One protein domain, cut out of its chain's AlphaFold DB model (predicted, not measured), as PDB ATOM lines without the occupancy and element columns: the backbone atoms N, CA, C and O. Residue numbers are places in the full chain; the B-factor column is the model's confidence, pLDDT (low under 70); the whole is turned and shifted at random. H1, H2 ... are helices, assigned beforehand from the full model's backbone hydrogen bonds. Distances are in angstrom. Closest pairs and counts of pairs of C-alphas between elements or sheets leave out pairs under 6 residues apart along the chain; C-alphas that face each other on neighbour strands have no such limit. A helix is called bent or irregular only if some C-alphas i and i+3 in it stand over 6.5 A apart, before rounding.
ATOM      1  N   PRO A  87     136.172 149.612 139.349       60.41
ATOM      2  CA  PRO A  87     136.548 150.770 140.134       60.41
ATOM      3  C   PRO A  87     138.055 150.660 140.303       60.41
ATOM      4  O   PRO A  87     138.540 149.728 140.949       60.41
ATOM      5  N   LEU A  88     138.808 151.537 139.641       60.25
ATOM      6  CA  LEU A  88     140.202 151.693 139.990       60.25
ATOM      7  C   LEU A  88     140.154 152.150 141.450       60.25
ATOM      8  O   LEU A  88     139.437 153.110 141.735       60.25
ATOM      9  N   PRO A  89     140.801 151.454 142.396       60.84
ATOM     10  CA  PRO A  89     140.880 151.974 143.742       60.84
ATOM     11  C   PRO A  89     141.766 153.219 143.672       60.84
ATOM     12  O   PRO A  89     142.982 153.145 143.813       60.84
ATOM     13  N   GLU A  90     141.145 154.373 143.422       61.34
ATOM     14  CA  GLU A  90     141.687 155.728 143.586       61.34
ATOM     15  C   GLU A  90     141.850 156.043 145.077       61.34
ATOM     16  O   GLU A  90     141.535 157.121 145.565       61.34
ATOM     17  N   ASP A  91     142.335 155.054 145.823       72.25
ATOM     18  CA  ASP A  91     142.814 155.206 147.174       72.25
ATOM     19  C   ASP A  91     144.260 155.733 147.085       72.25
ATOM     20  O   ASP A  91     145.144 155.032 146.570       72.25
ATOM     21  N   PRO A  92     144.532 156.958 147.574       74.12
ATOM     22  CA  PRO A  92     145.874 157.536 147.597       74.12
ATOM     23  C   PRO A  92     146.909 156.652 148.309       74.12
ATOM     24  O   PRO A  92     148.100 156.715 148.000       74.12
ATOM     25  N   HIS A  93     146.474 155.806 149.247       73.88
ATOM     26  CA  HIS A  93     147.349 154.852 149.914       73.88
ATOM     27  C   HIS A  93     147.695 153.668 148.992       73.88
ATOM     28  O   HIS A  93     148.865 153.296 148.866       73.88
ATOM     29  N   PHE A  94     146.707 153.121 148.275       76.81
ATOM     30  CA  PHE A  94     146.909 152.052 147.292       76.81
ATOM     31  C   PHE A  94     147.799 152.486 146.118       76.81
ATOM     32  O   PHE A  94     148.719 151.754 145.751       76.81
ATOM     33  N   ILE A  95     147.581 153.680 145.550       76.75
ATOM     34  CA  ILE A  95     148.362 154.153 144.394       76.75
ATOM     35  C   ILE A  95     149.843 154.353 144.758       76.75
ATOM     36  O   ILE A  95     150.736 153.978 143.992       76.75
ATOM     37  N   GLY A  96     150.119 154.870 145.961       77.06
ATOM     38  CA  GLY A  96     151.477 155.056 146.470       77.06
ATOM     39  C   GLY A  96     152.222 153.733 146.653       77.06
ATOM     40  O   GLY A  96     153.381 153.617 146.245       77.06
ATOM     41  N   GLU A  97     151.556 152.721 147.210       77.81
ATOM     42  CA  GLU A  97     152.120 151.375 147.368       77.81
ATOM     43  C   GLU A  97     152.284 150.647 146.026       77.81
ATOM     44  O   GLU A  97     153.342 150.066 145.771       77.81
ATOM     45  N   TYR A  98     151.314 150.762 145.114       76.69
ATOM     46  CA  TYR A  98     151.400 150.189 143.768       76.69
ATOM     47  C   TYR A  98     152.649 150.675 143.025       76.69
ATOM     48  O   TYR A  98     153.399 149.871 142.469       76.69
ATOM     49  N   HIS A  99     152.947 151.976 143.069       78.94
ATOM     50  CA  HIS A  99     154.153 152.512 142.437       78.94
ATOM     51  C   HIS A  99     155.454 152.027 143.096       78.94
ATOM     52  O   HIS A  99     156.463 151.873 142.402       78.94
ATOM     53  N   LYS A 100     155.459 151.754 144.409       82.19
ATOM     54  CA  LYS A 100     156.613 151.147 145.098       82.19
ATOM     55  C   LYS A 100     156.813 149.697 144.660       82.19
ATOM     56  O   LYS A 100     157.937 149.320 144.328       82.19
ATOM     57  N   TRP A 101     155.741 148.907 144.602       76.69
ATOM     58  CA  TRP A 101     155.794 147.522 144.127       76.69
ATOM     59  C   TRP A 101     156.192 147.439 142.658       76.69
ATOM     60  O   TRP A 101     157.071 146.652 142.335       76.69
ATOM     61  N   LYS A 102     155.674 148.322 141.797       72.75
ATOM     62  CA  LYS A 102     156.062 148.409 140.380       72.75
ATOM     63  C   LYS A 102     157.560 148.694 140.197       72.75
ATOM     64  O   LYS A 102     158.206 148.140 139.313       72.75
ATOM     65  N   LYS A 103     158.159 149.519 141.066       76.25
ATOM     66  CA  LYS A 103     159.618 149.754 141.073       76.25
ATOM     67  C   LYS A 103     160.421 148.540 141.562       76.25
ATOM     68  O   LYS A 103     161.562 148.361 141.142       76.25
ATOM     69  N   LEU A 104     159.855 147.718 142.448       72.25
ATOM     70  CA  LEU A 104     160.450 146.452 142.907       72.25
ATOM     71  C   LEU A 104     160.282 145.323 141.874       72.25
ATOM     72  O   LEU A 104     161.182 144.502 141.723       72.25
ATOM     73  N   GLU A 105     159.174 145.314 141.132       64.19
ATOM     74  CA  GLU A 105     158.852 144.384 140.042       64.19
ATOM     75  C   GLU A 105     159.894 144.450 138.916       64.19
ATOM     76  O   GLU A 105     160.320 143.407 138.418       64.19
ATOM     77  N   LEU A 106     160.421 145.650 138.627       62.56
ATOM     78  CA  LEU A 106     161.540 145.855 137.697       62.56
ATOM     79  C   LEU A 106     162.806 145.065 138.076       62.56
ATOM     80  O   LEU A 106     163.616 144.750 137.208       62.56
ATOM     81  N   LYS A 107     162.999 144.743 139.362       67.38
ATOM     82  CA  LYS A 107     164.198 144.045 139.854       67.38
ATOM     83  C   LYS A 107     164.081 142.520 139.787       67.38
ATOM     84  O   LYS A 107     165.103 141.848 139.699       67.38
ATOM     85  N   HIS A 108     162.863 141.967 139.812       69.81
ATOM     86  CA  HIS A 108     162.621 140.514 139.841       69.81
ATOM     87  C   HIS A 108     161.421 140.083 138.971       69.81
ATOM     88  O   HIS A 108     160.505 139.413 139.464       69.81
ATOM     89  N   PRO A 109     161.414 140.402 137.663       72.88
ATOM     90  CA  PRO A 109     160.246 140.200 136.798       72.88
ATOM     91  C   PRO A 109     159.805 138.729 136.709       72.88
ATOM     92  O   PRO A 109     158.615 138.422 136.705       72.88
ATOM     93  N   ARG A 110     160.752 137.781 136.714       71.88
ATOM     94  CA  ARG A 110     160.439 136.340 136.627       71.88
ATOM     95  C   ARG A 110     159.745 135.802 137.878       71.88
ATOM     96  O   ARG A 110     158.819 135.000 137.774       71.88
ATOM     97  N   GLU A 111     160.182 136.234 139.058       77.00
ATOM     98  CA  GLU A 111     159.612 135.778 140.329       77.00
ATOM     99  C   GLU A 111     158.238 136.393 140.579       77.00
ATOM    100  O   GLU A 111     157.347 135.726 141.108       77.00
ATOM    101  N   TRP A 112     158.056 137.652 140.176       76.69
ATOM    102  CA  TRP A 112     156.774 138.328 140.281       76.69
ATOM    103  C   TRP A 112     155.729 137.720 139.350       76.69
ATOM    104  O   TRP A 112     154.646 137.383 139.818       76.69
ATOM    105  N   ASN A 113     156.068 137.465 138.083       78.19
ATOM    106  CA  ASN A 113     155.151 136.827 137.136       78.19
ATOM    107  C   ASN A 113     154.643 135.471 137.648       78.19
ATOM    108  O   ASN A 113     153.449 135.180 137.565       78.19
ATOM    109  N   LEU A 114     155.525 134.664 138.251       79.94
ATOM    110  CA  LEU A 114     155.133 133.389 138.855       79.94
ATOM    111  C   LEU A 114     154.198 133.582 140.064       79.94
ATOM    112  O   LEU A 114     153.197 132.873 140.190       79.94
ATOM    113  N   LYS A 115     154.491 134.554 140.941       81.88
ATOM    114  CA  LYS A 115     153.651 134.887 142.108       81.88
ATOM    115  C   LYS A 115     152.285 135.442 141.695       81.88
ATOM    116  O   LYS A 115     151.275 135.030 142.261       81.88
ATOM    117  N   TYR A 116     152.244 136.323 140.699       79.88
ATOM    118  CA  TYR A 116     151.021 136.899 140.143       79.88
ATOM    119  C   TYR A 116     150.140 135.819 139.510       79.88
ATOM    120  O   TYR A 116     148.968 135.700 139.864       79.88
ATOM    121  N   ALA A 117     150.712 134.956 138.663       80.25
ATOM    122  CA  ALA A 117     149.987 133.836 138.066       80.25
ATOM    123  C   ALA A 117     149.399 132.899 139.137       80.25
ATOM    124  O   ALA A 117     148.235 132.502 139.048       80.25
ATOM    125  N   ALA A 118     150.163 132.595 140.193       85.56
ATOM    126  CA  ALA A 118     149.680 131.796 141.317       85.56
ATOM    127  C   ALA A 118     148.545 132.492 142.096       85.56
ATOM    128  O   ALA A 118     147.559 131.845 142.459       85.56
ATOM    129  N   ALA A 119     148.651 133.804 142.327       82.12
ATOM    130  CA  ALA A 119     147.622 134.595 143.000       82.12
ATOM    131  C   ALA A 119     146.321 134.657 142.185       82.12
ATOM    132  O   ALA A 119     145.248 134.400 142.734       82.12
ATOM    133  N   MET A 120     146.414 134.900 140.874       80.12
ATOM    134  CA  MET A 120     145.269 134.915 139.959       80.12
ATOM    135  C   MET A 120     144.611 133.536 139.847       80.12
ATOM    136  O   MET A 120     143.387 133.433 139.896       80.12
ATOM    137  N   ALA A 121     145.401 132.458 139.788       79.62
ATOM    138  CA  ALA A 121     144.874 131.095 139.814       79.62
ATOM    139  C   ALA A 121     144.130 130.792 141.123       79.62
ATOM    140  O   ALA A 121     143.094 130.126 141.110       79.62
ATOM    141  N   ARG A 122     144.627 131.293 142.261       82.19
ATOM    142  CA  ARG A 122     143.956 131.149 143.558       82.19
ATOM    143  C   ARG A 122     142.655 131.949 143.610       82.19
ATOM    144  O   ARG A 122     141.640 131.390 144.007       82.19
ATOM    145  N   LEU A 123     142.661 133.197 143.139       83.00
ATOM    146  CA  LEU A 123     141.463 134.035 143.048       83.00
ATOM    147  C   LEU A 123     140.394 133.393 142.155       83.00
ATOM    148  O   LEU A 123     139.236 133.333 142.543       83.00
ATOM    149  N   ALA A 124     140.785 132.846 141.002       73.75
ATOM    150  CA  ALA A 124     139.877 132.145 140.097       73.75
ATOM    151  C   ALA A 124     139.292 130.862 140.710       73.75
ATOM    152  O   ALA A 124     138.154 130.499 140.427       73.75
ATOM    153  N   ARG A 125     140.058 130.152 141.549       77.25
ATOM    154  CA  ARG A 125     139.555 128.989 142.300       77.25
ATOM    155  C   ARG A 125     138.578 129.409 143.396       77.25
ATOM    156  O   ARG A 125     137.588 128.717 143.597       77.25
ATOM    157  N   GLU A 126     138.853 130.518 144.078       75.19
ATOM    158  CA  GLU A 126     138.007 131.071 145.142       75.19
ATOM    159  C   GLU A 126     136.692 131.626 144.579       75.19
ATOM    160  O   GLU A 126     135.629 131.302 145.093       75.19
ATOM    161  N   SER A 127     136.731 132.379 143.475       66.12
ATOM    162  CA  SER A 127     135.528 132.918 142.822       66.12
ATOM    163  C   SER A 127     134.642 131.835 142.204       66.12
ATOM    164  O   SER A 127     133.432 132.011 142.102       66.12
ATOM    165  N   ARG A 128     135.232 130.691 141.829       63.25
ATOM    166  CA  ARG A 128     134.506 129.486 141.398       63.25
ATOM    167  C   ARG A 128     133.944 128.664 142.553       63.25
ATOM    168  O   ARG A 128     133.203 127.718 142.287       63.25
TER     169      ARG A 128
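AT A GLANCE: This is residues 87 to 128 of the 209 residues of the protein "ubiquitin-conjugating enzyme E2 U isoform X4" of Acinonyx jubatus (UniProt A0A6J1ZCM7). Two helices make an open V, the longer H2 as one arm and H1 as the other, meeting near their ends at a tight link, with the space between the arms empty. Residues 87 to 91 turn off from the far end of H1 toward the open side of the V. The printed part has 42 residues with two named helices, H1 then H2, and no named strand; the class is all helix. The whole is loose, with a radius of gyration of the C-alphas of 12.6 A, and flat, spanning 31 by 28 by 10 A.

IN THESE COORDINATES: H2, the longest helix, has 19 residues, 109 to 127, and measures 26.5 A from C-alpha 109 at (160.246, 140.200, 136.798) to C-alpha 127 at (135.528, 132.918, 142.822). H1 has 14 residues, 92 to 105, and measures 20.0 A, beginning with C-alpha 92 at (145.874, 157.536, 147.597). Neither helix is bent.

HOW THE PARTS SIT: H2 and H1 are close but not clearly touching, with 1 pair of C-alphas within 8 A. Their closest C-alphas are those of Glu 105 and Trp 112, 6.4 A apart. Their centres are 17.9 A apart. Their lines stand at a steep tilt of 50 degrees, and they run opposite ways. In H1 and H2 every O i to N i+4 pair is within hydrogen-bond range.

THE WHOLE: The two C-alphas farthest apart are those of Lys 107 and Arg 128, at 33.1 A; the first and last printed, of Pro 87 and Arg 128, are 21.4 A apart. Residues 87 to 103, 106 to 111 and 114 to 128 stand free. The link from H1 to H2, 3 residues, is tight, and the printed part has no cut. The mean pLDDT of the printed part is 74.2; residues 87 to 90, 105 to 108 and 127 to 128 of the model are under 70.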